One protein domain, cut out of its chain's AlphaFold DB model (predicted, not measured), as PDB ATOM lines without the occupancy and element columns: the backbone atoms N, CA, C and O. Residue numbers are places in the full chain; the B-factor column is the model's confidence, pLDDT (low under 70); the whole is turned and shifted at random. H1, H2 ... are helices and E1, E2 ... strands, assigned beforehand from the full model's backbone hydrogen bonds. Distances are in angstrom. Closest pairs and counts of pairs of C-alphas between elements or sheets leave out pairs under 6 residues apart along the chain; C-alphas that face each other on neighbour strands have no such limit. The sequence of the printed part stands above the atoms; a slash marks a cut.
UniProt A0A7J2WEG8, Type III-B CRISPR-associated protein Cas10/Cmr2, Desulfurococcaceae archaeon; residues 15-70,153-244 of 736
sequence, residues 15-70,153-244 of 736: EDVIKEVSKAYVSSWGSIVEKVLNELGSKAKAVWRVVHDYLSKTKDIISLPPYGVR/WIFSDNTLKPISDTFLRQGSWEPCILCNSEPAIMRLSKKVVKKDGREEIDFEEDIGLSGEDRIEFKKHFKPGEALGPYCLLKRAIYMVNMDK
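AT A GLANCE: This is residues 15 to 70 and 153 to 244 of the 736 residues of the protein "Type III-B CRISPR-associated protein Cas10/Cmr2" of Desulfurococcaceae archaeon (UniProt A0A7J2WEG8). Look for a small core of two crossing helices, H2 and H5, with the last part of the long helix H1 packed on both; the rest of H1 reaches to one end of the longest axis, and the strand hairpin E3-E4 lies at the other. A second hairpin, E1-E2, lies off to one side. The printed part has 148 residues, with H1 H2 H3 E1 E2 E3 E4 H4 H5 along the chain, two antiparallel two-stranded sheets and a mixed class of helices and strands. It is only just loose, close to compact, with a radius of gyration of the C-alphas of 17.8 A, and flat, spanning 68 by 48 by 21 A.

HOW THE PARTS SIT: Start at the hairpin of E3, residues 190 to 195, and E4, 198 to 203, where N 191 and O 202 are 2.8 A apart. Just before it, residues 186 to 187 pair antiparallel with 226 to 227. The hubs are H2, residues 46 to 56, and H5, 229 to 242; they touch, closest at C-alphas 55 and 229, 6.7 A, at a steep tilt of 40 degrees, opposite ways. H1, residues 15 to 41, touches H2 with 37 to 41 alone, C-alphas 40 and 48 being closest at 5.3 A, in a helical hairpin. H4, residues 211 to 220, touches H2 at C-alphas 217 and 47, 5.4 A. H5 touches H3, residues 59 to 62, with 229 to 233 alone, closest at C-alphas 230 and 62, 6.4 A. In the hairpin of E1, residues 153 to 156, and E2, 159 to 162, N 154 and O 161 are 2.8 A apart; both strands are apart from H5. Every O i to N i+4 pair is within hydrogen-bond range in H1, H2 and H5, and 5 of 6 in H4; H3 is too short for one.

IN THESE COORDINATES: Find C-alpha 15 at (175.715, 103.819, 179.199); H1 runs 38.3 A from there. H5 runs 19.9 A to C-alpha 242 at (208.382, 125.589, 170.335).

THE WHOLE: Residues 71 to 152 are not printed; C-alphas 70 and 153 are 22.4 A apart. The link from E2 to E3 is long, 27 residues. Confidence is under 70 at residues 44, 164 to 172, 195 to 200, 204 to 208 and 242 to 244.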
ATOM      1  N   GLU A  15     175.648 102.492 178.573       87.31
ATOM      2  CA  GLU A  15     175.715 103.819 179.199       87.31
ATOM      3  C   GLU A  15     177.056 104.020 179.914       87.31
ATOM      4  O   GLU A  15     177.678 105.080 179.777       87.31
ATOM      5  N   ASP A  16     177.545 102.983 180.592       88.00
ATOM      6  CA  ASP A  16     178.861 102.938 181.224       88.00
ATOM      7  C   ASP A  16     179.970 103.212 180.199       88.00
ATOM      8  O   ASP A  16     180.855 104.042 180.432       88.00
ATOM      9  N   VAL A  17     179.892 102.598 179.013       87.81
ATOM     10  CA  VAL A  17     180.863 102.840 177.934       87.81
ATOM     11  C   VAL A  17     180.785 104.284 177.427       87.81
ATOM     12  O   VAL A  17     181.823 104.932 177.270       87.81
ATOM     13  N   ILE A  18     179.583 104.840 177.209       89.75
ATOM     14  CA  ILE A  18     179.425 106.260 176.830       89.75
ATOM     15  C   ILE A  18     180.072 107.164 177.877       89.75
ATOM     16  O   ILE A  18     180.773 108.122 177.523       89.75
ATOM     17  N   LYS A  19     179.831 106.885 179.159       90.31
ATOM     18  CA  LYS A  19     180.357 107.662 180.279       90.31
ATOM     19  C   LYS A  19     181.879 107.614 180.314       90.31
ATOM     20  O   LYS A  19     182.493 108.679 180.378       90.31
ATOM     21  N   GLU A  20     182.483 106.435 180.195       90.50
ATOM     22  CA  GLU A  20     183.940 106.282 180.224       90.50
ATOM     23  C   GLU A  20     184.621 106.885 178.988       90.50
ATOM     24  O   GLU A  20     185.591 107.623 179.141       90.50
ATOM     25  N   VAL A  21     184.081 106.707 177.775       90.31
ATOM     26  CA  VAL A  21     184.620 107.366 176.565       90.31
ATOM     27  C   VAL A  21     184.539 108.889 176.694       90.31
ATOM     28  O   VAL A  21     185.495 109.603 176.386       90.31
ATOM     29  N   SER A  22     183.417 109.404 177.199       91.25
ATOM     30  CA  SER A  22     183.237 110.844 177.406       91.25
ATOM     31  C   SER A  22     184.194 111.389 178.467       91.25
ATOM     32  O   SER A  22     184.791 112.448 178.282       91.25
ATOM     33  N   LYS A  23     184.365 110.655 179.571       92.44
ATOM     34  CA  LYS A  23     185.300 110.988 180.646       92.44
ATOM     35  C   LYS A  23     186.740 110.962 180.145       92.44
ATOM     36  O   LYS A  23     187.481 111.893 180.446       92.44
ATOM     37  N   ALA A  24     187.123 109.961 179.356       92.81
ATOM     38  CA  ALA A  24     188.447 109.864 178.752       92.81
ATOM     39  C   ALA A  24     188.724 111.048 177.812       92.81
ATOM     40  O   ALA A  24     189.784 111.664 177.904       92.81
ATOM     41  N   TYR A  25     187.753 111.428 176.975       92.81
ATOM     42  CA  TYR A  25     187.869 112.587 176.087       92.81
ATOM     43  C   TYR A  25     188.088 113.896 176.862       92.81
ATOM     44  O   TYR A  25     189.045 114.626 176.595       92.81
ATOM     45  N   VAL A  26     187.249 114.164 177.869       92.56
ATOM     46  CA  VAL A  26     187.356 115.373 178.702       92.56
ATOM     47  C   VAL A  26     188.642 115.371 179.533       92.56
ATOM     48  O   VAL A  26     189.309 116.397 179.620       92.56
ATOM     49  N   SER A  27     189.035 114.228 180.101       94.06
ATOM     50  CA  SER A  27     190.254 114.115 180.921       94.06
ATOM     51  C   SER A  27     191.522 114.307 180.090       94.06
ATOM     52  O   SER A  27     192.455 114.971 180.534       94.06
ATOM     53  N   SER A  28     191.550 113.767 178.867       94.12
ATOM     54  CA  SER A  28     192.658 113.965 177.927       94.12
ATOM     55  C   SER A  28     192.822 115.444 177.568       94.12
ATOM     56  O   SER A  28     193.925 115.986 177.638       94.12
ATOM     57  N   TRP A  29     191.713 116.133 177.286       93.94
ATOM     58  CA  TRP A  29     191.720 117.576 177.061       93.94
ATOM     59  C   TRP A  29     192.191 118.363 178.293       93.94
ATOM     60  O   TRP A  29     193.081 119.202 178.178       93.94
ATOM     61  N   GLY A  30     191.652 118.056 179.478       93.62
ATOM     62  CA  GLY A  30     192.056 118.694 180.732       93.62
ATOM     63  C   GLY A  30     193.557 118.548 181.007       93.62
ATOM     64  O   GLY A  30     194.207 119.520 181.375       93.62
ATOM     65  N   SER A  31     194.134 117.376 180.730       93.06
ATOM     66  CA  SER A  31     195.582 117.138 180.838       93.06
ATOM     67  C   SER A  31     196.403 118.064 179.929       93.06
ATOM     68  O   SER A  31     197.417 118.612 180.360       93.06
ATOM     69  N   ILE A  32     195.943 118.312 178.694       92.62
ATOM     70  CA  ILE A  32     196.589 119.266 177.775       92.62
ATOM     71  C   ILE A  32     196.539 120.686 178.353       92.62
ATOM     72  O   ILE A  32     197.554 121.380 178.349       92.62
ATOM     73  N   VAL A  33     195.381 121.110 178.865       94.94
ATOM     74  CA  VAL A  33     195.186 122.452 179.437       94.94
ATOM     75  C   VAL A  33     196.071 122.668 180.663       94.94
ATOM     76  O   VAL A  33     196.799 123.657 180.716       94.94
ATOM     77  N   GLU A  34     196.057 121.737 181.621       94.44
ATOM     78  CA  GLU A  34     196.886 121.826 182.831       94.44
ATOM     79  C   GLU A  34     198.374 121.835 182.488       94.44
ATOM     80  O   GLU A  34     199.126 122.647 183.023       94.44
ATOM     81  N   LYS A  35     198.806 120.981 181.553       91.62
ATOM     82  CA  LYS A  35     200.192 120.970 181.078       91.62
ATOM     83  C   LYS A  35     200.601 122.339 180.530       91.62
ATOM     84  O   LYS A  35     201.636 122.862 180.928       91.62
ATOM     85  N   VAL A  36     199.787 122.930 179.655       92.56
ATOM     86  CA  VAL A  36     200.071 124.247 179.061       92.56
ATOM     87  C   VAL A  36     200.108 125.343 180.123       92.56
ATOM     88  O   VAL A  36     201.040 126.140 180.117       92.56
ATOM     89  N   LEU A  37     199.147 125.381 181.050       94.12
ATOM     90  CA  LEU A  37     199.125 126.383 182.123       94.12
ATOM     91  C   LEU A  37     200.351 126.263 183.040       94.12
ATOM     92  O   LEU A  37     200.992 127.270 183.328       94.12
ATOM     93  N   ASN A  38     200.728 125.044 183.430       91.75
ATOM     94  CA  ASN A  38     201.908 124.801 184.263       91.75
ATOM     95  C   ASN A  38     203.212 125.198 183.549       91.75
ATOM     96  O   ASN A  38     204.088 125.827 184.146       91.75
ATOM     97  N   GLU A  39     203.351 124.866 182.261       89.56
ATOM     98  CA  GLU A  39     204.526 125.254 181.469       89.56
ATOM     99  C   GLU A  39     204.584 126.772 181.237       89.56
ATOM    100  O   GLU A  39     205.659 127.359 181.331       89.56
ATOM    101  N   LEU A  40     203.444 127.437 181.025       90.38
ATOM    102  CA  LEU A  40     203.388 128.897 180.930       90.38
ATOM    103  C   LEU A  40     203.754 129.594 182.248       90.38
ATOM    104  O   LEU A  40     204.530 130.548 182.240       90.38
ATOM    105  N   GLY A  41     203.216 129.114 183.374       85.69
ATOM    106  CA  GLY A  41     203.419 129.717 184.693       85.69
ATOM    107  C   GLY A  41     204.821 129.504 185.276       85.69
ATOM    108  O   GLY A  41     205.271 130.300 186.095       85.69
ATOM    109  N   SER A  42     205.534 128.458 184.846       82.00
ATOM    110  CA  SER A  42     206.892 128.142 185.326       82.00
ATOM    111  C   SER A  42     208.011 128.908 184.611       82.00
ATOM    112  O   SER A  42     209.160 128.872 185.054       82.00
ATOM    113  N   LYS A  43     207.712 129.605 183.510       73.50
ATOM    114  CA  LYS A  43     208.719 130.252 182.657       73.50
ATOM    115  C   LYS A  43     208.890 131.734 182.989       73.50
ATOM    116  O   LYS A  43     207.934 132.460 183.243       73.50
ATOM    117  N   ALA A  44     210.140 132.202 182.940       67.06
ATOM    118  CA  ALA A  44     210.508 133.567 183.330       67.06
ATOM    119  C   ALA A  44     210.121 134.649 182.296       67.06
ATOM    120  O   ALA A  44     209.939 135.816 182.657       67.06
ATOM    121  N   LYS A  45     209.981 134.275 181.014       78.69
ATOM    122  CA  LYS A  45     209.716 135.203 179.899       78.69
ATOM    123  C   LYS A  45     208.407 135.971 180.117       78.69
ATOM    124  O   LYS A  45     207.369 135.375 180.409       78.69
ATOM    125  N   ALA A  46     208.417 137.293 179.937       82.81
ATOM    126  CA  ALA A  46     207.249 138.121 180.240       82.81
ATOM    127  C   ALA A  46     206.028 137.805 179.353       82.81
ATOM    128  O   ALA A  46     204.908 137.769 179.860       82.81
ATOM    129  N   VAL A  47     206.228 137.470 178.069       84.25
ATOM    130  CA  VAL A  47     205.124 137.062 177.173       84.25
ATOM    131  C   VAL A  47     204.381 135.818 177.681       84.25
ATOM    132  O   VAL A  47     203.165 135.734 177.538       84.25
ATOM    133  N   TRP A  48     205.074 134.884 178.339       88.50
ATOM    134  CA  TRP A  48     204.471 133.657 178.875       88.50
ATOM    135  C   TRP A  48     203.563 133.972 180.057       88.50
ATOM    136  O   TRP A  48     202.439 133.477 180.110       88.50
ATOM    137  N   ARG A  49     204.015 134.868 180.941       88.19
ATOM    138  CA  ARG A  49     203.227 135.366 182.075       88.19
ATOM    139  C   ARG A  49     201.962 136.087 181.611       88.19
ATOM    140  O   ARG A  49     200.884 135.783 182.107       88.19
ATOM    141  N   VAL A  50     202.061 136.947 180.593       88.81
ATOM    142  CA  VAL A  50     200.883 137.625 180.019       88.81
ATOM    143  C   VAL A  50     199.859 136.607 179.508       88.81
ATOM    144  O   VAL A  50     198.680 136.691 179.845       88.81
ATOM    145  N   VAL A  51     200.294 135.612 178.728       91.56
ATOM    146  CA  VAL A  51     199.391 134.576 178.194       91.56
ATOM    147  C   VAL A  51     198.804 133.706 179.309       91.56
ATOM    148  O   VAL A  51     197.607 133.414 179.289       91.56
ATOM    149  N   HIS A  52     199.618 133.329 180.299       93.75
ATOM    150  CA  HIS A  52     199.184 132.592 181.484       93.75
ATOM    151  C   HIS A  52     198.063 133.322 182.230       93.75
ATOM    152  O   HIS A  52     197.066 132.698 182.587       93.75
ATOM    153  N   ASP A  53     198.192 134.633 182.437       90.19
ATOM    154  CA  ASP A  53     197.218 135.424 183.191       90.19
ATOM    155  C   ASP A  53     195.854 135.485 182.491       90.19
ATOM    156  O   ASP A  53     194.815 135.339 183.140       90.19
ATOM    157  N   TYR A  54     195.835 135.646 181.162       90.44
ATOM    158  CA  TYR A  54     194.595 135.612 180.376       90.44
ATOM    159  C   TYR A  54     193.930 134.225 180.390       90.44
ATOM    160  O   TYR A  54     192.716 134.119 180.585       90.44
ATOM    161  N   LEU A  55     194.709 133.152 180.216       92.81
ATOM    162  CA  LEU A  55     194.174 131.787 180.218       92.81
ATOM    163  C   LEU A  55     193.721 131.339 181.616       92.81
ATOM    164  O   LEU A  55     192.685 130.694 181.745       92.81
ATOM    165  N   SER A  56     194.429 131.739 182.674       91.56
ATOM    166  CA  SER A  56     194.063 131.414 184.059       91.56
ATOM    167  C   SER A  56     192.722 132.028 184.460       91.56
ATOM    168  O   SER A  56     191.910 131.366 185.103       91.56
ATOM    169  N   LYS A  57     192.439 133.261 184.014       88.38
ATOM    170  CA  LYS A  57     191.138 133.932 184.216       88.38
ATOM    171  C   LYS A  57     189.976 133.260 183.481       88.38
ATOM    172  O   LYS A  57     188.826 133.552 183.784       88.38
ATOM    173  N   THR A  58     190.272 132.397 182.511       88.94
ATOM    174  CA  THR A  58     189.281 131.700 181.680       88.94
ATOM    175  C   THR A  58     189.391 130.183 181.807       88.94
ATOM    176  O   THR A  58     188.894 129.446 180.953       88.94
ATOM    177  N   LYS A  59     190.025 129.694 182.886       89.38
ATOM    178  CA  LYS A  59     190.255 128.267 183.144       89.38
ATOM    179  C   LYS A  59     188.951 127.469 183.178       89.38
ATOM    180  O   LYS A  59     188.897 126.372 182.632       89.38
ATOM    181  N   ASP A  60     187.894 128.028 183.755       85.44
ATOM    182  CA  ASP A  60     186.539 127.461 183.772       85.44
ATOM    183  C   ASP A  60     185.969 127.232 182.359       85.44
ATOM    184  O   ASP A  60     185.177 126.317 182.118       85.44
ATOM    185  N   ILE A  61     186.411 128.037 181.394       87.25
ATOM    186  CA  ILE A  61     186.022 127.925 179.994       87.25
ATOM    187  C   ILE A  61     186.886 126.880 179.307       87.25
ATOM    188  O   ILE A  61     186.351 125.889 178.811       87.25
ATOM    189  N   ILE A  62     188.204 127.078 179.302       91.38
ATOM    190  CA  ILE A  62     189.127 126.259 178.513       91.38
ATOM    191  C   ILE A  62     189.318 124.843 179.053       91.38
ATOM    192  O   ILE A  62     189.777 123.996 178.302       91.38
ATOM    193  N   SER A  63     188.955 124.549 180.308       89.94
ATOM    194  CA  SER A  63     189.048 123.188 180.871       89.94
ATOM    195  C   SER A  63     188.079 122.196 180.220       89.94
ATOM    196  O   SER A  63     188.242 120.986 180.368       89.94
ATOM    197  N   LEU A  64     187.077 122.686 179.487       88.94
ATOM    198  CA  LEU A  64     186.184 121.854 178.688       88.94
ATOM    199  C   LEU A  64     186.618 121.875 177.216       88.94
ATOM    200  O   LEU A  64     187.050 122.918 176.731       88.94
ATOM    201  N   PRO A  65     186.482 120.762 176.478       90.12
ATOM    202  CA  PRO A  65     186.769 120.748 175.049       90.12
ATOM    203  C   PRO A  65     185.866 121.721 174.265       90.12
ATOM    204  O   PRO A  65     184.669 121.806 174.555       90.12
ATOM    205  N   PRO A  66     186.383 122.399 173.219       85.75
ATOM    206  CA  PRO A  66     185.587 123.305 172.386       85.75
ATOM    207  C   PRO A  66     184.549 122.579 171.518       85.75
ATOM    208  O   PRO A  66     183.561 123.182 171.104       85.75
ATOM    209  N   TYR A  67     184.753 121.286 171.251       86.12
ATOM    210  CA  TYR A  67     183.832 120.439 170.496       86.12
ATOM    211  C   TYR A  67     183.500 119.192 171.304       86.12
ATOM    212  O   TYR A  67     184.375 118.593 171.920       86.12
ATOM    213  N   GLY A  68     182.236 118.777 171.290       87.38
ATOM    214  CA  GLY A  68     181.847 117.487 171.843       87.38
ATOM    215  C   GLY A  68     182.014 116.363 170.820       87.38
ATOM    216  O   GLY A  68     181.855 116.573 169.617       87.38
ATOM    217  N   VAL A  69     182.247 115.145 171.304       90.31
ATOM    218  CA  VAL A  69     182.241 113.930 170.479       90.31
ATOM    219  C   VAL A  69     180.845 113.309 170.423       90.31
ATOM    220  O   VAL A  69     180.180 113.167 171.450       90.31
ATOM    221  N   ARG A  70     180.389 112.938 169.222       92.94
ATOM    222  CA  ARG A  70     179.182 112.117 169.040       92.94
ATOM    223  C   ARG A  70     179.551 110.655 169.261       92.94
ATOM    224  O   ARG A  70     180.515 110.187 168.661       92.94
ATOM    225  N   TRP A 153     177.500 132.757 173.500       79.75
ATOM    226  CA  TRP A 153     176.643 133.921 173.497       79.75
ATOM    227  C   TRP A 153     175.269 133.571 174.059       79.75
ATOM    228  O   TRP A 153     174.723 132.507 173.763       79.75
ATOM    229  N   ILE A 154     174.702 134.494 174.825       81.31
ATOM    230  CA  ILE A 154     173.298 134.513 175.218       81.31
ATOM    231  C   ILE A 154     172.651 135.683 174.491       81.31
ATOM    232  O   ILE A 154     173.158 136.805 174.520       81.31
ATOM    233  N   PHE A 155     171.532 135.414 173.828       81.56
ATOM    234  CA  PHE A 155     170.675 136.460 173.294       81.56
ATOM    235  C   PHE A 155     169.615 136.801 174.344       81.56
ATOM    236  O   PHE A 155     168.763 135.971 174.660       81.56
ATOM    237  N   SER A 156     169.700 138.002 174.911       81.44
ATOM    238  CA  SER A 156     168.780 138.516 175.935       81.44
ATOM    239  C   SER A 156     168.537 140.004 175.703       81.44
ATOM    240  O   SER A 156     169.475 140.730 175.372       81.44
ATOM    241  N   ASP A 157     167.308 140.481 175.894       82.81
ATOM    242  CA  ASP A 157     166.952 141.905 175.767       82.81
ATOM    243  C   ASP A 157     167.321 142.523 174.402       82.81
ATOM    244  O   ASP A 157     167.845 143.632 174.333       82.81
ATOM    245  N   ASN A 158     167.108 141.790 173.299       82.50
ATOM    246  CA  ASN A 158     167.539 142.174 171.941       82.50
ATOM    247  C   ASN A 158     169.048 142.456 171.797       82.50
ATOM    248  O   ASN A 158     169.480 143.097 170.838       82.50
ATOM    249  N   THR A 159     169.869 141.951 172.720       78.50
ATOM    250  CA  THR A 159     171.324 142.105 172.692       78.50
ATOM    251  C   THR A 159     172.015 140.755 172.822       78.50
ATOM    252  O   THR A 159     171.596 139.881 173.583       78.50
ATOM    253  N   LEU A 160     173.091 140.573 172.058       78.06
ATOM    254  CA  LEU A 160     173.983 139.431 172.208       78.06
ATOM    255  C   LEU A 160     174.989 139.754 173.320       78.06
ATOM    256  O   LEU A 160     175.622 140.810 173.289       78.06
ATOM    257  N   LYS A 161     175.125 138.875 174.312       75.38
ATOM    258  CA  LYS A 161     176.084 139.029 175.415       75.38
ATOM    259  C   LYS A 161     176.911 137.753 175.576       75.38
ATOM    260  O   LYS A 161     176.371 136.663 175.384       75.38
ATOM    261  N   PRO A 162     178.205 137.848 175.921       76.75
ATOM    262  CA  PRO A 162     178.995 136.680 176.294       76.75
ATOM    263  C   PRO A 162     178.382 135.931 177.488       76.75
ATOM    264  O   PRO A 162     177.774 136.543 178.361       76.75
ATOM    265  N   ILE A 163     178.576 134.612 177.556       74.75
ATOM    266  CA  ILE A 163     178.056 133.771 178.661       74.75
ATOM    267  C   ILE A 163     178.753 134.013 180.002       74.75
ATOM    268  O   ILE A 163     178.219 133.641 181.043       74.75
ATOM    269  N   SER A 164     179.940 134.618 179.989       69.31
ATOM    270  CA  SER A 164     180.724 134.863 181.195       69.31
ATOM    271  C   SER A 164     181.144 136.324 181.315       69.31
ATOM    272  O   SER A 164     181.605 136.938 180.356       69.31
ATOM    273  N   ASP A 165     181.094 136.850 182.534       62.81
ATOM    274  CA  ASP A 165     181.666 138.151 182.888       62.81
ATOM    275  C   ASP A 165     183.208 138.161 182.855       62.81
ATOM    276  O   ASP A 165     183.819 139.220 183.006       62.81
ATOM    277  N   THR A 166     183.851 136.994 182.698       59.34
ATOM    278  CA  THR A 166     185.311 136.880 182.508       59.34
ATOM    279  C   THR A 166     185.764 137.352 181.124       59.34
ATOM    280  O   THR A 166     186.946 137.641 180.937       59.34
ATOM    281  N   PHE A 167     184.838 137.488 180.169       60.88
ATOM    282  CA  PHE A 167     185.071 138.162 178.895       60.88
ATOM    283  C   PHE A 167     185.113 139.683 179.119       60.88
ATOM    284  O   PHE A 167     184.321 140.206 179.897       60.88
ATOM    285  N   LEU A 168     186.070 140.376 178.486       56.34
ATOM    286  CA  LEU A 168     186.487 141.760 178.779       56.34
ATOM    287  C   LEU A 168     185.368 142.673 179.334       56.34
ATOM    288  O   LEU A 168     184.462 143.109 178.620       56.34
ATOM    289  N   ARG A 169     185.479 143.014 180.627       48.44
ATOM    290  CA  ARG A 169     184.683 144.056 181.290       48.44
ATOM    291  C   ARG A 169     185.172 145.432 180.838       48.44
ATOM    292  O   ARG A 169     186.103 145.951 181.439       48.44
ATOM    293  N   GLN A 170     184.531 146.000 179.815       47.69
ATOM    294  CA  GLN A 170     184.161 147.424 179.696       47.69
ATOM    295  C   GLN A 170     183.600 147.714 178.287       47.69
ATOM    296  O   GLN A 170     184.337 147.901 177.327       47.69
ATOM    297  N   GLY A 171     182.272 147.779 178.165       53.41
ATOM    298  CA  GLY A 171     181.574 148.598 177.157       53.41
ATOM    299  C   GLY A 171     181.521 148.134 175.694       53.41
ATOM    300  O   GLY A 171     180.584 148.521 175.006       53.41
ATOM    301  N   SER A 172     182.435 147.293 175.206       63.84
ATOM    302  CA  SER A 172     182.366 146.743 173.841       63.84
ATOM    303  C   SER A 172     183.092 145.401 173.764       63.84
ATOM    304  O   SER A 172     184.320 145.358 173.698       63.84
ATOM    305  N   TRP A 173     182.346 144.299 173.801       71.75
ATOM    306  CA  TRP A 173     182.896 142.993 173.442       71.75
ATOM    307  C   TRP A 173     183.108 142.942 171.922       71.75
ATOM    308  O   TRP A 173     182.345 143.538 171.164       71.75
ATOM    309  N   GLU A 174     184.133 142.221 171.474       81.06
ATOM    310  CA  GLU A 174     184.398 141.976 170.055       81.06
ATOM    311  C   GLU A 174     184.609 140.474 169.813       81.06
ATOM    312  O   GLU A 174     185.082 139.762 170.711       81.06
ATOM    313  N   PRO A 175     184.219 139.947 168.641       85.75
ATOM    314  CA  PRO A 175     184.482 138.558 168.303       85.75
ATOM    315  C   PRO A 175     185.980 138.334 168.061       85.75
ATOM    316  O   PRO A 175     186.701 139.196 167.563       85.75
ATOM    317  N   CYS A 176     186.443 137.129 168.376       88.38
ATOM    318  CA  CYS A 176     187.774 136.653 168.037       88.38
ATOM    319  C   CYS A 176     187.992 136.731 166.521       88.38
ATOM    320  O   CYS A 176     187.247 136.116 165.758       88.38
ATOM    321  N   ILE A 177     189.061 137.392 166.079       87.00
ATOM    322  CA  ILE A 177     189.338 137.600 164.651       87.00
ATOM    323  C   ILE A 177     189.669 136.296 163.904       87.00
ATOM    324  O   ILE A 177     189.501 136.207 162.691       87.00
ATOM    325  N   LEU A 178     190.115 135.258 164.623       85.94
ATOM    326  CA  LEU A 178     190.511 133.980 164.024       85.94
ATOM    327  C   LEU A 178     189.329 133.033 163.788       85.94
ATOM    328  O   LEU A 178     189.281 132.359 162.761       85.94
ATOM    329  N   CYS A 179     188.388 132.941 164.732       86.19
ATOM    330  CA  CYS A 179     187.263 132.001 164.637       86.19
ATOM    331  C   CYS A 179     185.906 132.677 164.416       86.19
ATOM    332  O   CYS A 179     184.942 131.986 164.096       86.19
ATOM    333  N   ASN A 180     185.810 133.994 164.627       84.00
ATOM    334  CA  ASN A 180     184.588 134.801 164.568       84.00
ATOM    335  C   ASN A 180     183.416 134.271 165.427       84.00
ATOM    336  O   ASN A 180     182.273 134.678 165.254       84.00
ATOM    337  N   SER A 181     183.699 133.330 166.332       84.56
ATOM    338  CA  SER A 181     182.698 132.570 167.088       84.56
ATOM    339  C   SER A 181     182.813 132.808 168.589       84.56
ATOM    340  O   SER A 181     181.811 132.792 169.292       84.56
ATOM    341  N   GLU A 182     184.029 133.018 169.086       87.75
ATOM    342  CA  GLU A 182     184.310 133.237 170.502       87.75
ATOM    343  C   GLU A 182     184.374 134.742 170.808       87.75
ATOM    344  O   GLU A 182     184.955 135.477 170.010       87.75
ATOM    345  N   PRO A 183     183.866 135.221 171.955       88.25
ATOM    346  CA  PRO A 183     184.185 136.554 172.457       88.25
ATOM    347  C   PRO A 183     185.676 136.643 172.803       88.25
ATOM    348  O   PRO A 183     186.241 135.733 173.420       88.25
ATOM    349  N   ALA A 184     186.322 137.734 172.394       88.56
ATOM    350  CA  ALA A 184     187.734 137.951 172.666       88.56
ATOM    351  C   ALA A 184     187.992 138.170 174.168       88.56
ATOM    352  O   ALA A 184     187.264 138.890 174.854       88.56
ATOM    353  N   ILE A 185     189.053 137.543 174.675       87.75
ATOM    354  CA  ILE A 185     189.565 137.717 176.044       87.75
ATOM    355  C   ILE A 185     190.828 138.574 176.066       87.75
ATOM    356  O   ILE A 185     191.177 139.116 177.107       87.75
ATOM    357  N   MET A 186     191.499 138.695 174.920       86.69
ATOM    358  CA  MET A 186     192.729 139.448 174.732       86.69
ATOM    359  C   MET A 186     192.561 140.329 173.499       86.69
ATOM    360  O   MET A 186     192.377 139.809 172.396       86.69
ATOM    361  N   ARG A 187     192.616 141.645 173.706       86.25
ATOM    362  CA  ARG A 187     192.526 142.668 172.662       86.25
ATOM    363  C   ARG A 187     193.844 143.411 172.589       86.25
ATOM    364  O   ARG A 187     194.333 143.915 173.593       86.25
ATOM    365  N   LEU A 188     194.415 143.468 171.397       86.31
ATOM    366  CA  LEU A 188     195.675 144.144 171.142       86.31
ATOM    367  C   LEU A 188     195.417 145.324 170.224       86.31
ATOM    368  O   LEU A 188     195.642 145.236 169.024       86.31
ATOM    369  N   SER A 189     194.909 146.425 170.773       81.00
ATOM    370  CA  SER A 189     194.606 147.640 170.009       81.00
ATOM    371  C   SER A 189     195.833 148.128 169.217       81.00
ATOM    372  O   SER A 189     196.979 147.921 169.633       81.00
ATOM    373  N   LYS A 190     195.617 148.735 168.044       84.38
ATOM    374  CA  LYS A 190     196.689 149.143 167.120       84.38
ATOM    375  C   LYS A 190     196.741 150.659 166.974       84.38
ATOM    376  O   LYS A 190     195.715 151.292 166.762       84.38
ATOM    377  N   LYS A 191     197.945 151.224 166.972       83.31
ATOM    378  CA  LYS A 191     198.201 152.627 166.630       83.31
ATOM    379  C   LYS A 191     199.178 152.727 165.472       83.31
ATOM    380  O   LYS A 191     200.048 151.875 165.308       83.31
ATOM    381  N   VAL A 192     199.053 153.795 164.696       80.19
ATOM    382  CA  VAL A 192     200.040 154.147 163.676       80.19
ATOM    383  C   VAL A 192     201.097 155.034 164.326       80.19
ATOM    384  O   VAL A 192     200.785 156.094 164.865       80.19
ATOM    385  N   VAL A 193     202.348 154.593 164.301       77.25
ATOM    386  CA  VAL A 193     203.507 155.307 164.837       77.25
ATOM    387  C   VAL A 193     204.366 155.773 163.671       77.25
ATOM    388  O   VAL A 193     204.593 155.020 162.729       77.25
ATOM    389  N   LYS A 194     204.865 157.011 163.722       71.44
ATOM    390  CA  LYS A 194     205.843 157.491 162.742       71.44
ATOM    391  C   LYS A 194     207.258 157.241 163.245       71.44
ATOM    392  O   LYS A 194     207.673 157.861 164.220       71.44
ATOM    393  N   LYS A 195     207.996 156.366 162.567       60.75
ATOM    394  CA  LYS A 195     209.402 156.061 162.851       60.75
ATOM    395  C   LYS A 195     210.223 156.288 161.583       60.75
ATOM    396  O   LYS A 195     209.859 155.799 160.518       60.75
ATOM    397  N   ASP A 196     211.258 157.123 161.671       53.81
ATOM    398  CA  ASP A 196     212.132 157.493 160.543       53.81
ATOM    399  C   ASP A 196     211.375 157.978 159.285       53.81
ATOM    400  O   ASP A 196     211.710 157.644 158.149       53.81
ATOM    401  N   GLY A 197     210.308 158.761 159.489       59.03
ATOM    402  CA  GLY A 197     209.477 159.307 158.409       59.03
ATOM    403  C   GLY A 197     208.474 158.323 157.797       59.03
ATOM    404  O   GLY A 197     207.861 158.647 156.781       59.03
ATOM    405  N   ARG A 198     208.279 157.141 158.397       55.66
ATOM    406  CA  ARG A 198     207.376 156.090 157.904       55.66
ATOM    407  C   ARG A 198     206.331 155.704 158.933       55.66
ATOM    408  O   ARG A 198     206.598 155.741 160.127       55.66
ATOM    409  N   GLU A 199     205.157 155.326 158.448       69.19
ATOM    410  CA  GLU A 199     204.054 154.827 159.266       69.19
ATOM    411  C   GLU A 199     204.247 153.330 159.550       69.19
ATOM    412  O   GLU A 199     204.293 152.515 158.632       69.19
ATOM    413  N   GLU A 200     204.385 152.978 160.825       68.00
ATOM    414  CA  GLU A 200     204.472 151.612 161.346       68.00
ATOM    415  C   GLU A 200     203.246 151.339 162.229       68.00
ATOM    416  O   GLU A 200     202.765 152.234 162.922       68.00
ATOM    417  N   ILE A 201     202.725 150.112 162.219       72.44
ATOM    418  CA  ILE A 201     201.639 149.715 163.122       72.44
ATOM    419  C   ILE A 201     202.254 149.121 164.390       72.44
ATOM    420  O   ILE A 201     203.015 148.157 164.337       72.44
ATOM    421  N   ASP A 202     201.889 149.670 165.541       76.12
ATOM    422  CA  ASP A 202     202.349 149.210 166.847       76.12
ATOM    423  C   ASP A 202     201.167 149.020 167.806       76.12
ATOM    424  O   ASP A 202     200.049 149.453 167.525       76.12
ATOM    425  N   PHE A 203     201.399 148.375 168.947       78.56
ATOM    426  CA  PHE A 203     200.381 148.240 169.986       78.56
ATOM    427  C   PHE A 203     200.021 149.609 170.575       78.56
ATOM    428  O   PHE A 203     200.897 150.406 170.934       78.56
ATOM    429  N   GLU A 204     198.725 149.900 170.632       69.94
ATOM    430  CA  GLU A 204     198.186 151.140 171.185       69.94
ATOM    431  C   GLU A 204     198.331 151.163 172.706       69.94
ATOM    432  O   GLU A 204     198.936 152.099 173.235       69.94
ATOM    433  N   GLU A 205     197.862 150.099 173.358       65.81
ATOM    434  CA  GLU A 205     197.859 149.912 174.807       65.81
ATOM    435  C   GLU A 205     199.229 149.474 175.343       65.81
ATOM    436  O   GLU A 205     199.968 148.720 174.699       65.81
ATOM    437  N   ASP A 206     199.564 149.949 176.546       62.38
ATOM    438  CA  ASP A 206     200.724 149.466 177.287       62.38
ATOM    439  C   ASP A 206     200.403 148.086 177.869       62.38
ATOM    440  O   ASP A 206     199.642 147.945 178.824       62.38
ATOM    441  N   ILE A 207     200.989 147.053 177.268       68.69
ATOM    442  CA  ILE A 207     200.864 145.659 177.715       68.69
ATOM    443  C   ILE A 207     201.760 145.404 178.950       68.69
ATOM    444  O   ILE A 207     201.937 144.263 179.371       68.69
ATOM    445  N   GLY A 208     202.380 146.450 179.518       68.38
ATOM    446  CA  GLY A 208     203.331 146.362 180.625       68.38
ATOM    447  C   GLY A 208     204.674 145.756 180.213       68.38
ATOM    448  O   GLY A 208     205.438 145.310 181.068       68.38
ATOM    449  N   LEU A 209     204.954 145.703 178.906       76.50
ATOM    450  CA  LEU A 209     206.160 145.113 178.326       76.50
ATOM    451  C   LEU A 209     207.023 146.202 177.685       76.50
ATOM    452  O   LEU A 209     206.550 146.996 176.868       76.50
ATOM    453  N   SER A 210     208.317 146.202 178.000       74.44
ATOM    454  CA  SER A 210     209.292 147.142 177.442       74.44
ATOM    455  C   SER A 210     210.536 146.414 176.931       74.44
ATOM    456  O   SER A 210     210.750 145.243 177.237       74.44
ATOM    457  N   GLY A 211     211.336 147.090 176.102       76.38
ATOM    458  CA  GLY A 211     212.591 146.539 175.584       76.38
ATOM    459  C   GLY A 211     212.420 145.200 174.855       76.38
ATOM    460  O   GLY A 211     211.576 145.066 173.964       76.38
ATOM    461  N   GLU A 212     213.236 144.219 175.236       71.94
ATOM    462  CA  GLU A 212     213.291 142.883 174.629       71.94
ATOM    463  C   GLU A 212     211.991 142.088 174.804       71.94
ATOM    464  O   GLU A 212     211.559 141.421 173.865       71.94
ATOM    465  N   ASP A 213     211.302 142.231 175.940       75.94
ATOM    466  CA  ASP A 213     210.034 141.538 176.200       75.94
ATOM    467  C   ASP A 213     208.946 141.937 175.195       75.94
ATOM    468  O   ASP A 213     208.136 141.111 174.768       75.94
ATOM    469  N   ARG A 214     208.942 143.205 174.766       76.31
ATOM    470  CA  ARG A 214     208.004 143.693 173.749       76.31
ATOM    471  C   ARG A 214     208.339 143.159 172.355       76.31
ATOM    472  O   ARG A 214     207.425 142.911 171.569       76.31
ATOM    473  N   ILE A 215     209.622 142.974 172.044       73.06
ATOM    474  CA  ILE A 215     210.068 142.354 170.787       73.06
ATOM    475  C   ILE A 215     209.666 140.879 170.770       73.06
ATOM    476  O   ILE A 215     209.113 140.412 169.779       73.06
ATOM    477  N   GLU A 216     209.883 140.160 171.871       74.31
ATOM    478  CA  GLU A 216     209.466 138.764 172.018       74.31
ATOM    479  C   GLU A 216     207.944 138.617 171.890       74.31
ATOM    480  O   GLU A 216     207.455 137.742 171.178       74.31
ATOM    481  N   PHE A 217     207.177 139.527 172.493       81.69
ATOM    482  CA  PHE A 217     205.722 139.547 172.367       81.69
ATOM    483  C   PHE A 217     205.256 139.704 170.908       81.69
ATOM    484  O   PHE A 217     204.373 138.968 170.460       81.69
ATOM    485  N   LYS A 218     205.895 140.596 170.135       77.88
ATOM    486  CA  LYS A 218     205.604 140.799 168.701       77.88
ATOM    487  C   LYS A 218     205.852 139.560 167.832       77.88
ATOM    488  O   LYS A 218     205.272 139.467 166.755       77.88
ATOM    489  N   LYS A 219     206.662 138.592 168.279       76.06
ATOM    490  CA  LYS A 219     206.871 137.325 167.549       76.06
ATOM    491  C   LYS A 219     205.654 136.400 167.606       76.06
ATOM    492  O   LYS A 219     205.490 135.547 166.739       76.06
ATOM    493  N   HIS A 220     204.819 136.544 168.633       81.25
ATOM    494  CA  HIS A 220     203.661 135.678 168.863       81.25
ATOM    495  C   HIS A 220     202.325 136.376 168.600       81.25
ATOM    496  O   HIS A 220     201.326 135.704 168.344       81.25
ATOM    497  N   PHE A 221     202.299 137.708 168.664       86.75
ATOM    498  CA  PHE A 221     201.080 138.497 168.580       86.75
ATOM    499  C   PHE A 221     201.248 139.691 167.648       86.75
ATOM    500  O   PHE A 221     202.280 140.362 167.663       86.75
ATOM    501  N   LYS A 222     200.202 139.990 166.874       84.44
ATOM    502  CA  LYS A 222     200.174 141.139 165.963       84.44
ATOM    503  C   LYS A 222     199.303 142.269 166.527       84.44
ATOM    504  O   LYS A 222     198.258 141.996 167.121       84.44
ATOM    505  N   PRO A 223     199.680 143.544 166.321       84.06
ATOM    506  CA  PRO A 223     198.789 144.662 166.602       84.06
ATOM    507  C   PRO A 223     197.477 144.539 165.817       84.06
ATOM    508  O   PRO A 223     197.471 144.289 164.612       84.06
ATOM    509  N   GLY A 224     196.361 144.748 166.502       84.75
ATOM    510  CA  GLY A 224     194.996 144.606 166.004       84.75
ATOM    511  C   GLY A 224     194.372 143.226 166.232       84.75
ATOM    512  O   GLY A 224     193.227 143.031 165.834       84.75
ATOM    513  N   GLU A 225     195.085 142.265 166.829       88.44
ATOM    514  CA  GLU A 225     194.509 140.948 167.116       88.44
ATOM    515  C   GLU A 225     193.536 140.977 168.301       88.44
ATOM    516  O   GLU A 225     193.825 141.528 169.364       88.44
ATOM    517  N   ALA A 226     192.412 140.284 168.116       89.50
ATOM    518  CA  ALA A 226     191.425 139.984 169.141       89.50
ATOM    519  C   ALA A 226     191.278 138.461 169.246       89.50
ATOM    520  O   ALA A 226     190.898 137.808 168.269       89.50
ATOM    521  N   LEU A 227     191.610 137.871 170.394       91.31
ATOM    522  CA  LEU A 227     191.680 136.416 170.558       91.31
ATOM    523  C   LEU A 227     190.701 135.922 171.613       91.31
ATOM    524  O   LEU A 227     190.712 136.383 172.753       91.31
ATOM    525  N   GLY A 228     189.885 134.940 171.231       91.50
ATOM    526  CA  GLY A 228     189.065 134.156 172.149       91.50
ATOM    527  C   GLY A 228     189.893 133.164 172.976       91.50
ATOM    528  O   GLY A 228     191.061 132.917 172.658       91.50
ATOM    529  N   PRO A 229     189.306 132.576 174.029       91.69
ATOM    530  CA  PRO A 229     190.004 131.697 174.963       91.69
ATOM    531  C   PRO A 229     190.616 130.457 174.301       91.69
ATOM    532  O   PRO A 229     191.774 130.133 174.568       91.69
ATOM    533  N   TYR A 230     189.908 129.783 173.389       92.94
ATOM    534  CA  TYR A 230     190.449 128.603 172.709       92.94
ATOM    535  C   TYR A 230     191.455 128.979 171.624       92.94
ATOM    536  O   TYR A 230     192.431 128.258 171.419       92.94
ATOM    537  N   CYS A 231     191.256 130.101 170.932       92.94
ATOM    538  CA  CYS A 231     192.239 130.625 169.984       92.94
ATOM    539  C   CYS A 231     193.559 131.004 170.672       92.94
ATOM    540  O   CYS A 231     194.626 130.655 170.161       92.94
ATOM    541  N   LEU A 232     193.496 131.640 171.846       94.12
ATOM    542  CA  LEU A 232     194.676 131.918 172.661       94.12
ATOM    543  C   LEU A 232     195.317 130.622 173.171       94.12
ATOM    544  O   LEU A 232     196.531 130.470 173.062       94.12
ATOM    545  N   LEU A 233     194.525 129.648 173.638       94.62
ATOM    546  CA  LEU A 233     195.037 128.345 174.075       94.62
ATOM    547  C   LEU A 233     195.752 127.591 172.942       94.62
ATOM    548  O   LEU A 233     196.834 127.055 173.157       94.62
ATOM    549  N   LYS A 234     195.199 127.568 171.721       92.25
ATOM    550  CA  LYS A 234     195.856 126.959 170.547       92.25
ATOM    551  C   LYS A 234     197.228 127.584 170.290       92.25
ATOM    552  O   LYS A 234     198.185 126.873 169.990       92.25
ATOM    553  N   ARG A 235     197.338 128.904 170.448       90.31
ATOM    554  CA  ARG A 235     198.608 129.625 170.323       90.31
ATOM    555  C   ARG A 235     199.559 129.336 171.486       90.31
ATOM    556  O   ARG A 235     200.747 129.152 171.255       90.31
ATOM    557  N   ALA A 236     199.051 129.218 172.708       91.88
ATOM    558  CA  ALA A 236     199.838 128.809 173.866       91.88
ATOM    559  C   ALA A 236     200.405 127.388 173.718       91.88
ATOM    560  O   ALA A 236     201.584 127.177 173.978       91.88
ATOM    561  N   ILE A 237     199.608 126.433 173.220       89.38
ATOM    562  CA  ILE A 237     200.076 125.078 172.880       89.38
ATOM    563  C   ILE A 237     201.267 125.162 171.918       89.38
ATOM    564  O   ILE A 237     202.246 124.436 172.085       89.38
ATOM    565  N   TYR A 238     201.212 126.055 170.931       82.19
ATOM    566  CA  TYR A 238     202.331 126.290 170.023       82.19
ATOM    567  C   TYR A 238     203.560 126.848 170.752       82.19
ATOM    568  O   TYR A 238     204.625 126.244 170.670       82.19
ATOM    569  N   MET A 239     203.409 127.931 171.520       83.38
ATOM    570  CA  MET A 239     204.507 128.551 172.279       83.38
ATOM    571  C   MET A 239     205.228 127.543 173.184       83.38
ATOM    572  O   MET A 239     206.454 127.453 173.167       83.38
ATOM    573  N   VAL A 240     204.458 126.734 173.911       82.38
ATOM    574  CA  VAL A 240     204.963 125.710 174.831       82.38
ATOM    575  C   VAL A 240     205.756 124.619 174.098       82.38
ATOM    576  O   VAL A 240     206.810 124.193 174.564       82.38
ATOM    577  N   ASN A 241     205.305 124.190 172.915       73.56
ATOM    578  CA  ASN A 241     205.992 123.150 172.139       73.56
ATOM    579  C   ASN A 241     207.179 123.665 171.302       73.56
ATOM    580  O   ASN A 241     208.040 122.866 170.920       73.56
ATOM    581  N   MET A 242     207.242 124.968 171.015       65.81
ATOM    582  CA  MET A 242     208.382 125.589 170.335       65.81
ATOM    583  C   MET A 242     209.615 125.708 171.233       65.81
ATOM    584  O   MET A 242     210.729 125.507 170.758       65.81
ATOM    585  N   ASP A 243     209.433 126.046 172.512       58.56
ATOM    586  CA  ASP A 243     210.501 126.544 173.399       58.56
ATOM    587  C   ASP A 243     211.343 125.437 174.054       58.56
ATOM    588  O   ASP A 243     211.898 125.609 175.140       58.56
ATOM    589  N   LYS A 244     211.487 124.295 173.369       54.53
ATOM    590  CA  LYS A 244     212.573 123.334 173.617       54.53
ATOM    591  C   LYS A 244     213.882 123.846 172.956       54.53
ATOM    592  O   LYS A 244     214.423 123.164 172.091       54.53
TER     593      LYS A 244